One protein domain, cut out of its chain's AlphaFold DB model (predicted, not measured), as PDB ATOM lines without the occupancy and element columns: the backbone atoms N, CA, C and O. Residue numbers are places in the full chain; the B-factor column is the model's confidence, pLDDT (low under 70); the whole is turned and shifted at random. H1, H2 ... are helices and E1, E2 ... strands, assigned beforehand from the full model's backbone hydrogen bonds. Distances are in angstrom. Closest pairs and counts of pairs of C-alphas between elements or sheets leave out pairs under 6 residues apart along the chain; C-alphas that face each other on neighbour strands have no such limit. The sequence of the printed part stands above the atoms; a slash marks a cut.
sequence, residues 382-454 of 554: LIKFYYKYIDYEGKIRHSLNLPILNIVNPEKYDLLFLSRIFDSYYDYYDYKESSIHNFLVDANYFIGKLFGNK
ATOM      1  N   LEU A 382      24.523   5.754   9.583       91.62
ATOM      2  CA  LEU A 382      23.151   5.886  10.060       91.62
ATOM      3  C   LEU A 382      23.040   6.681  11.361       91.62
ATOM      4  O   LEU A 382      21.978   7.237  11.607       91.62
ATOM      5  N   ILE A 383      24.096   6.755  12.179       94.56
ATOM      6  CA  ILE A 383      24.069   7.489  13.455       94.56
ATOM      7  C   ILE A 383      24.135   9.000  13.247       94.56
ATOM      8  O   ILE A 383      23.481   9.726  13.989       94.56
ATOM      9  N   LYS A 384      24.919   9.488  12.276       93.12
ATOM     10  CA  LYS A 384      25.131  10.933  12.065       93.12
ATOM     11  C   LYS A 384      23.805  11.671  11.907       93.12
ATOM     12  O   LYS A 384      22.913  11.169  11.233       93.12
ATOM     13  N   PHE A 385      23.694  12.859  12.491       94.06
ATOM     14  CA  PHE A 385      22.554  13.753  12.284       94.06
ATOM     15  C   PHE A 385      22.626  14.480  10.941       94.06
ATOM     16  O   PHE A 385      21.639  14.591  10.232       94.06
ATOM     17  N   TYR A 386      23.807  14.958  10.578       91.75
ATOM     18  CA  TYR A 386      24.086  15.673   9.345       91.75
ATOM     19  C   TYR A 386      24.878  14.782   8.393       91.75
ATOM     20  O   TYR A 386      25.948  14.264   8.743       91.75
ATOM     21  N   TYR A 387      24.356  14.610   7.182       84.50
ATOM     22  CA  TYR A 387      24.875  13.693   6.182       84.50
ATOM     23  C   TYR A 387      25.196  14.426   4.878       84.50
ATOM     24  O   TYR A 387      24.340  15.072   4.275       84.50
ATOM     25  N   LYS A 388      26.449  14.306   4.438       85.75
ATOM     26  CA  LYS A 388      26.915  14.734   3.114       85.75
ATOM     27  C   LYS A 388      26.781  13.549   2.158       85.75
ATOM     28  O   LYS A 388      27.070  12.431   2.572       85.75
ATOM     29  N   TYR A 389      26.369  13.765   0.913       84.25
ATOM     30  CA  TYR A 389      26.264  12.704  -0.096       84.25
ATOM     31  C   TYR A 389      26.405  13.240  -1.524       84.25
ATOM     32  O   TYR A 389      26.328  14.447  -1.732       84.25
ATOM     33  N   ILE A 390      26.623  12.351  -2.496       80.12
ATOM     34  CA  ILE A 390      26.514  12.665  -3.925       80.12
ATOM     35  C   ILE A 390      25.143  12.206  -4.432       80.12
ATOM     36  O   ILE A 390      24.746  11.063  -4.191       80.12
ATOM     37  N   ASP A 391      24.417  13.096  -5.106       82.31
ATOM     38  CA  ASP A 391      23.170  12.753  -5.794       82.31
ATOM     39  C   ASP A 391      23.421  12.079  -7.160       82.31
ATOM     40  O   ASP A 391      24.555  11.840  -7.571       82.31
ATOM     41  N   TYR A 392      22.351  11.726  -7.875       82.25
ATOM     42  CA  TYR A 392      22.461  11.060  -9.178       82.25
ATOM     43  C   TYR A 392      23.089  11.936 -10.273       82.25
ATOM     44  O   TYR A 392      23.508  11.403 -11.296       82.25
ATOM     45  N   GLU A 393      23.188  13.250 -10.054       85.44
ATOM     46  CA  GLU A 393      23.834  14.198 -10.966       85.44
ATOM     47  C   GLU A 393      25.331  14.369 -10.657       85.44
ATOM     48  O   GLU A 393      25.996  15.205 -11.263       85.44
ATOM     49  N   GLY A 394      25.873  13.625  -9.686       81.75
ATOM     50  CA  GLY A 394      27.261  13.785  -9.252       81.75
ATOM     51  C   GLY A 394      27.482  14.992  -8.334       81.75
ATOM     52  O   GLY A 394      28.624  15.278  -7.971       81.75
ATOM     53  N   LYS A 395      26.422  15.707  -7.926       83.69
ATOM     54  CA  LYS A 395      26.541  16.920  -7.113       83.69
ATOM     55  C   LYS A 395      26.596  16.584  -5.633       83.69
ATOM     56  O   LYS A 395      25.857  15.738  -5.128       83.69
ATOM     57  N   ILE A 396      27.453  17.307  -4.918       85.94
ATOM     58  CA  ILE A 396      27.529  17.236  -3.462       85.94
ATOM     59  C   ILE A 396      26.279  17.881  -2.868       85.94
ATOM     60  O   ILE A 396      25.996  19.057  -3.090       85.94
ATOM     61  N   ARG A 397      25.556  17.109  -2.065       88.06
ATOM     62  CA  ARG A 397      24.377  17.530  -1.315       88.06
ATOM     63  C   ARG A 397      24.574  17.282   0.170       88.06
ATOM     64  O   ARG A 397      25.426  16.503   0.605       88.06
ATOM     65  N   HIS A 398      23.752  17.969   0.943       88.25
ATOM     66  CA  HIS A 398      23.738  17.910   2.390       88.25
ATOM     67  C   HIS A 398      22.300  17.708   2.849       88.25
ATOM     68  O   HIS A 398      21.392  18.349   2.327       88.25
ATOM     69  N   SER A 399      22.095  16.818   3.812       88.69
ATOM     70  CA  SER A 399      20.782  16.582   4.402       88.69
ATOM     71  C   SER A 399      20.893  16.279   5.882       88.69
ATOM     72  O   SER A 399      21.908  15.773   6.367       88.69
ATOM     73  N   LEU A 400      19.796  16.531   6.587       90.50
ATOM     74  CA  LEU A 400      19.552  15.921   7.880       90.50
ATOM     75  C   LEU A 400      19.195  14.447   7.673       90.50
ATOM     76  O   LEU A 400      18.418  14.091   6.785       90.50
ATOM     77  N   ASN A 401      19.792  13.589   8.481       89.00
ATOM     78  CA  ASN A 401      19.478  12.181   8.593       89.00
ATOM     79  C   ASN A 401      18.547  12.022   9.792       89.00
ATOM     80  O   ASN A 401      18.982  12.007  10.942       89.00
ATOM     81  N   LEU A 402      17.255  11.949   9.498       88.38
ATOM     82  CA  LEU A 402      16.187  11.733  10.465       88.38
ATOM     83  C   LEU A 402      15.389  10.513   9.999       88.38
ATOM     84  O   LEU A 402      14.372  10.674   9.323       88.38
ATOM     85  N   PRO A 403      15.844   9.284  10.314       81.06
ATOM     86  CA  PRO A 403      15.250   8.056   9.791       81.06
ATOM     87  C   PRO A 403      13.768   7.899  10.141       81.06
ATOM     88  O   PRO A 403      13.022   7.296   9.378       81.06
ATOM     89  N   ILE A 404      13.335   8.466  11.272       78.50
ATOM     90  CA  ILE A 404      11.933   8.464  11.720       78.50
ATOM     91  C   ILE A 404      11.041   9.276  10.768       78.50
ATOM     92  O   ILE A 404       9.898   8.905  10.538       78.50
ATOM     93  N   LEU A 405      11.573  10.353  10.188       81.44
ATOM     94  CA  LEU A 405      10.851  11.227   9.262       81.44
ATOM     95  C   LEU A 405      11.062  10.833   7.791       81.44
ATOM     96  O   LEU A 405      10.478  11.449   6.906       81.44
ATOM     97  N   ASN A 406      11.921   9.841   7.523       75.38
ATOM     98  CA  ASN A 406      12.295   9.365   6.186       75.38
ATOM     99  C   ASN A 406      12.694  10.486   5.194       75.38
ATOM    100  O   ASN A 406      12.506  10.349   3.988       75.38
ATOM    101  N   ILE A 407      13.252  11.596   5.698       71.75
ATOM    102  CA  ILE A 407      13.583  12.792   4.895       71.75
ATOM    103  C   ILE A 407      14.633  12.463   3.826       71.75
ATOM    104  O   ILE A 407      14.490  12.839   2.667       71.75
ATOM    105  N   VAL A 408      15.676  11.719   4.203       69.94
ATOM    106  CA  VAL A 408      16.674  11.154   3.290       69.94
ATOM    107  C   VAL A 408      17.054   9.772   3.794       69.94
ATOM    108  O   VAL A 408      17.285   9.592   4.986       69.94
ATOM    109  N   ASN A 409      17.147   8.806   2.877       76.94
ATOM    110  CA  ASN A 409      17.639   7.466   3.171       76.94
ATOM    111  C   ASN A 409      19.164   7.400   2.927       76.94
ATOM    112  O   ASN A 409      19.580   7.365   1.762       76.94
ATOM    113  N   PRO A 410      20.015   7.344   3.974       74.81
ATOM    114  CA  PRO A 410      21.473   7.284   3.815       74.81
ATOM    115  C   PRO A 410      21.959   6.014   3.097       74.81
ATOM    116  O   PRO A 410      23.078   5.984   2.585       74.81
ATOM    117  N   GLU A 411      21.114   4.981   3.005       80.31
ATOM    118  CA  GLU A 411      21.387   3.757   2.245       80.31
ATOM    119  C   GLU A 411      21.246   3.959   0.726       80.31
ATOM    120  O   GLU A 411      21.764   3.161  -0.059       80.31
ATOM    121  N   LYS A 412      20.574   5.029   0.276       80.12
ATOM    122  CA  LYS A 412      20.343   5.312  -1.151       80.12
ATOM    123  C   LYS A 412      21.567   5.928  -1.836       80.12
ATOM    124  O   LYS A 412      21.847   5.592  -2.988       80.12
ATOM    125  N   TYR A 413      22.349   6.736  -1.124       76.50
ATOM    126  CA  TYR A 413      23.442   7.525  -1.704       76.50
ATOM    127  C   TYR A 413      24.832   7.004  -1.314       76.50
ATOM    128  O   TYR A 413      25.053   6.584  -0.175       76.50
ATOM    129  N   ASP A 414      25.772   7.014  -2.267       66.31
ATOM    130  CA  ASP A 414      27.158   6.599  -2.018       66.31
ATOM    131  C   ASP A 414      28.034   7.771  -1.589       66.31
ATOM    132  O   ASP A 414      28.008   8.835  -2.202       66.31
ATOM    133  N   LEU A 415      28.867   7.538  -0.581       63.59
ATOM    134  CA  LEU A 415      29.929   8.451  -0.175       63.59
ATOM    135  C   LEU A 415      31.302   8.009  -0.687       63.59
ATOM    136  O   LEU A 415      32.205   8.834  -0.785       63.59
ATOM    137  N   LEU A 416      31.475   6.736  -1.051       56.41
ATOM    138  CA  LEU A 416      32.762   6.197  -1.507       56.41
ATOM    139  C   LEU A 416      33.134   6.688  -2.908       56.41
ATOM    140  O   LEU A 416      34.295   6.626  -3.302       56.41
ATOM    141  N   PHE A 417      32.160   7.210  -3.655       52.94
ATOM    142  CA  PHE A 417      32.417   7.858  -4.937       52.94
ATOM    143  C   PHE A 417      33.176   9.185  -4.767       52.94
ATOM    144  O   PHE A 417      33.997   9.515  -5.615       52.94
ATOM    145  N   LEU A 418      32.976   9.904  -3.648       48.59
ATOM    146  CA  LEU A 418      33.743  11.119  -3.339       48.59
ATOM    147  C   LEU A 418      35.213  10.800  -3.109       48.59
ATOM    148  O   LEU A 418      36.056  11.494  -3.661       48.59
ATOM    149  N   SER A 419      35.525   9.763  -2.325       48.69
ATOM    150  CA  SER A 419      36.929   9.441  -2.058       48.69
ATOM    151  C   SER A 419      37.637   9.098  -3.365       48.69
ATOM    152  O   SER A 419      38.634   9.717  -3.666       48.69
ATOM    153  N   ARG A 420      37.052   8.284  -4.253       49.22
ATOM    154  CA  ARG A 420      37.682   7.953  -5.547       49.22
ATOM    155  C   ARG A 420      37.960   9.149  -6.466       49.22
ATOM    156  O   ARG A 420      38.900   9.073  -7.247       49.22
ATOM    157  N   ILE A 421      37.157  10.212  -6.398       46.44
ATOM    158  CA  ILE A 421      37.365  11.435  -7.194       46.44
ATOM    159  C   ILE A 421      38.481  12.309  -6.596       46.44
ATOM    160  O   ILE A 421      39.180  12.990  -7.337       46.44
ATOM    161  N   PHE A 422      38.676  12.279  -5.274       42.22
ATOM    162  CA  PHE A 422      39.697  13.079  -4.582       42.22
ATOM    163  C   PHE A 422      40.990  12.295  -4.254       42.22
ATOM    164  O   PHE A 422      42.044  12.903  -4.083       42.22
ATOM    165  N   ASP A 423      40.934  10.961  -4.230       43.00
ATOM    166  CA  ASP A 423      42.037  10.039  -3.917       43.00
ATOM    167  C   ASP A 423      43.029   9.915  -5.087       43.00
ATOM    168  O   ASP A 423      44.150   9.466  -4.882       43.00
ATOM    169  N   SER A 424      42.672  10.328  -6.315       40.22
ATOM    170  CA  SER A 424      43.625  10.319  -7.438       40.22
ATOM    171  C   SER A 424      44.607  11.496  -7.416       40.22
ATOM    172  O   SER A 424      45.433  11.595  -8.318       40.22
ATOM    173  N   TYR A 425      44.486  12.411  -6.448       37.31
ATOM    174  CA  TYR A 425      45.298  13.633  -6.397       37.31
ATOM    175  C   TYR A 425      45.906  13.941  -5.024       37.31
ATOM    176  O   TYR A 425      46.808  14.767  -4.934       37.31
ATOM    177  N   TYR A 426      45.446  13.281  -3.959       38.41
ATOM    178  CA  TYR A 426      46.028  13.424  -2.630       38.41
ATOM    179  C   TYR A 426      46.658  12.109  -2.212       38.41
ATOM    180  O   TYR A 426      46.025  11.248  -1.600       38.41
ATOM    181  N   ASP A 427      47.945  11.997  -2.529       39.59
ATOM    182  CA  ASP A 427      48.831  11.135  -1.774       39.59
ATOM    183  C   ASP A 427      48.615  11.351  -0.277       39.59
ATOM    184  O   ASP A 427      48.368  12.463   0.196       39.59
ATOM    185  N   TYR A 428      48.720  10.222   0.411       46.31
ATOM    186  CA  TYR A 428      48.620   9.859   1.821       46.31
ATOM    187  C   TYR A 428      49.338  10.774   2.840       46.31
ATOM    188  O   TYR A 428      49.929  10.292   3.808       46.31
ATOM    189  N   TYR A 429      49.326  12.089   2.650       42.03
ATOM    190  CA  TYR A 429      49.892  13.028   3.594       42.03
ATOM    191  C   TYR A 429      49.085  12.999   4.883       42.03
ATOM    192  O   TYR A 429      47.853  13.028   4.889       42.03
ATOM    193  N   ASP A 430      49.852  12.923   5.963       47.88
ATOM    194  CA  ASP A 430      49.512  12.901   7.378       47.88
ATOM    195  C   ASP A 430      48.770  14.192   7.774       47.88
ATOM    196  O   ASP A 430      49.252  15.010   8.561       47.88
ATOM    197  N   TYR A 431      47.609  14.438   7.156       50.38
ATOM    198  CA  TYR A 431      46.758  15.568   7.470       50.38
ATOM    199  C   TYR A 431      46.264  15.317   8.885       50.38
ATOM    200  O   TYR A 431      45.321  14.555   9.111       50.38
ATOM    201  N   LYS A 432      46.961  15.910   9.861       57.66
ATOM    202  CA  LYS A 432      46.519  15.962  11.248       57.66
ATOM    203  C   LYS A 432      45.137  16.584  11.233       57.66
ATOM    204  O   LYS A 432      44.994  17.801  11.133       57.66
ATOM    205  N   GLU A 433      44.117  15.735  11.278       66.25
ATOM    206  CA  GLU A 433      42.745  16.194  11.372       66.25
ATOM    207  C   GLU A 433      42.654  17.111  12.582       66.25
ATOM    208  O   GLU A 433      43.053  16.743  13.693       66.25
ATOM    209  N   SER A 434      42.187  18.336  12.349       80.81
ATOM    210  CA  SER A 434      42.122  19.327  13.411       80.81
ATOM    211  C   SER A 434      41.260  18.785  14.552       80.81
ATOM    212  O   SER A 434      40.254  18.100  14.338       80.81
ATOM    213  N   SER A 435      41.636  19.100  15.789       85.38
ATOM    214  CA  SER A 435      40.826  18.780  16.972       85.38
ATOM    215  C   SER A 435      39.379  19.265  16.811       85.38
ATOM    216  O   SER A 435      38.448  18.588  17.242       85.38
ATOM    217  N   ILE A 436      39.198  20.386  16.106       87.94
ATOM    218  CA  ILE A 436      37.907  20.961  15.724       87.94
ATOM    219  C   ILE A 436      37.126  20.021  14.799       87.94
ATOM    220  O   ILE A 436      35.951  19.775  15.050       87.94
ATOM    221  N   HIS A 437      37.750  19.461  13.755       87.06
ATOM    222  CA  HIS A 437      37.071  18.515  12.867       87.06
ATOM    223  C   HIS A 437      36.551  17.301  13.642       87.06
ATOM    224  O   HIS A 437      35.374  16.957  13.534       87.06
ATOM    225  N   ASN A 438      37.398  16.698  14.476       87.56
ATOM    226  CA  ASN A 438      37.007  15.553  15.300       87.56
ATOM    227  C   ASN A 438      35.888  15.904  16.287       87.56
ATOM    228  O   ASN A 438      34.947  15.126  16.442       87.56
ATOM    229  N   PHE A 439      35.938  17.097  16.883       91.38
ATOM    230  CA  PHE A 439      34.861  17.610  17.725       91.38
ATOM    231  C   PHE A 439      33.540  17.762  16.957       91.38
ATOM    232  O   PHE A 439      32.505  17.319  17.444       91.38
ATOM    233  N   LEU A 440      33.557  18.320  15.741       92.50
ATOM    234  CA  LEU A 440      32.356  18.457  14.907       92.50
ATOM    235  C   LEU A 440      31.775  17.095  14.505       92.50
ATOM    236  O   LEU A 440      30.555  16.937  14.445       92.50
ATOM    237  N   VAL A 441      32.626  16.097  14.252       90.81
ATOM    238  CA  VAL A 441      32.176  14.726  13.980       90.81
ATOM    239  C   VAL A 441      31.535  14.103  15.226       90.81
ATOM    240  O   VAL A 441      30.445  13.542  15.114       90.81
ATOM    241  N   ASP A 442      32.149  14.243  16.407       93.69
ATOM    242  CA  ASP A 442      31.573  13.777  17.676       93.69
ATOM    243  C   ASP A 442      30.250  14.492  18.002       93.69
ATOM    244  O   ASP A 442      29.279  13.840  18.383       93.69
ATOM    245  N   ALA A 443      30.158  15.805  17.776       95.19
ATOM    246  CA  ALA A 443      28.921  16.567  17.944       95.19
ATOM    247  C   ALA A 443      27.821  16.063  16.997       95.19
ATOM    248  O   ALA A 443      26.687  15.843  17.417       95.19
ATOM    249  N   ASN A 444      28.158  15.801  15.732       95.62
ATOM    250  CA  ASN A 444      27.226  15.260  14.744       95.62
ATOM    251  C   ASN A 444      26.684  13.872  15.149       95.62
ATOM    252  O   ASN A 444      25.490  13.587  15.024       95.62
ATOM    253  N   TYR A 445      27.553  13.010  15.677       95.94
ATOM    254  CA  TYR A 445      27.167  11.722  16.245       95.94
ATOM    255  C   TYR A 445      26.283  11.866  17.489       95.94
ATOM    256  O   TYR A 445      25.273  11.170  17.616       95.94
ATOM    257  N   PHE A 446      26.648  12.767  18.401       95.81
ATOM    258  CA  PHE A 446      25.915  13.011  19.636       95.81
ATOM    259  C   PHE A 446      24.504  13.539  19.362       95.81
ATOM    260  O   PHE A 446      23.534  12.992  19.886       95.81
ATOM    261  N   ILE A 447      24.371  14.531  18.479       96.12
ATOM    262  CA  ILE A 447      23.070  15.061  18.062       96.12
ATOM    263  C   ILE A 447      22.246  13.944  17.416       96.12
ATOM    264  O   ILE A 447      21.096  13.734  17.787       96.12
ATOM    265  N   GLY A 448      22.835  13.145  16.524       95.56
ATOM    266  CA  GLY A 448      22.109  12.054  15.872       95.56
ATOM    267  C   GLY A 448      21.612  11.000  16.863       95.56
ATOM    268  O   GLY A 448      20.484  10.513  16.757       95.56
ATOM    269  N   LYS A 449      22.403  10.704  17.900       95.75
ATOM    270  CA  LYS A 449      21.972   9.871  19.028       95.75
ATOM    271  C   LYS A 449      20.753  10.462  19.750       95.75
ATOM    272  O   LYS A 449      19.852   9.685  20.059       95.75
ATOM    273  N   LEU A 450      20.706  11.776  20.002       95.62
ATOM    274  CA  LEU A 450      19.554  12.437  20.642       95.62
ATOM    275  C   LEU A 450      18.272  12.301  19.809       95.62
ATOM    276  O   LEU A 450      17.211  12.048  20.368       95.62
ATOM    277  N   PHE A 451      18.378  12.369  18.481       94.31
ATOM    278  CA  PHE A 451      17.252  12.163  17.559       94.31
ATOM    279  C   PHE A 451      16.885  10.681  17.328       94.31
ATOM    280  O   PHE A 451      16.047  10.367  16.485       94.31
ATOM    281  N   GLY A 452      17.489   9.746  18.071       94.81
ATOM    282  CA  GLY A 452      17.158   8.320  18.004       94.81
ATOM    283  C   GLY A 452      17.834   7.548  16.863       94.81
ATOM    284  O   GLY A 452      17.608   6.342  16.723       94.81
ATOM    285  N   ASN A 453      18.718   8.185  16.089       94.94
ATOM    286  CA  ASN A 453      19.389   7.561  14.944       94.94
ATOM    287  C   ASN A 453      20.227   6.341  15.345       94.94
ATOM    288  O   ASN A 453      20.279   5.353  14.619       94.94
ATOM    289  N   LYS A 454      20.853   6.375  16.529       95.62
ATOM    290  CA  LYS A 454      21.620   5.236  17.058       95.62
ATOM    291  C   LYS A 454      20.747   4.003  17.262       95.62
ATOM    292  O   LYS A 454      21.101   2.921  16.803       95.62
TER     293      LYS A 454
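This is residues 382 to 454 of the 554 residues of the protein "HpcH_HpaI domain-containing protein" of Candidatus Delongbacteria bacterium (UniProt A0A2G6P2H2). Look for a flat, open ring: a small hairpin of two strands, E1 and E2, has the longest helix, H2, past the end where E1 begins and the short helix H1 near the end where E1 finishes, and a wide arc, residues 423 to 434, joins the two helices round an empty middle. A second long loop, residues 401 to 415, swings out beyond E2 and back past the hairpin to H1. The printed part has 73 residues, with two named strands and then two named helices, E1, E2, H1, H2; the class is mixed, helices and strands, with 33 residues in named elements, under half. The whole is loose, with a radius of gyration of the C-alphas of 14.0 A and spans of 39 by 33 by 14 A.

Find C-alpha 386 at (24.086, 15.673, 9.345), where E1, residues 386 to 390, begins. E2 is residues 396 to 400; each strand measures 13.8 A or 13.9 A, in that order. H1, residues 416 to 422, runs 10.2 A from C-alpha 416 at (32.762, 6.197, -1.507). H2, residues 435 to 450, runs 22.5 A to C-alpha 450 at (19.554, 12.437, 20.642).

E1 and E2 form an antiparallel hairpin at 150 degrees; look for N 387 and O 399, 2.8 A apart. The closest C-alphas of E1 and H1 are those of Ile 390 and Leu 418, 7.4 A. Those of E1 and H2 are Tyr 386 and Asn 444, 6.3 A. H2 is apart from E2 and from H1. In H1 and H2 every O i to N i+4 pair is within hydrogen-bond range.

The C-alphas farthest apart, those of Leu 405 and Asp 427, are 39.6 A apart. Residues 419 to 440 stand free. The printed part has no cut; E1 to E2 is a tight link, E2 to H1 and H1 to H2 are long. The pLDDT is under 70 at residue 408 and residues 414 to 433.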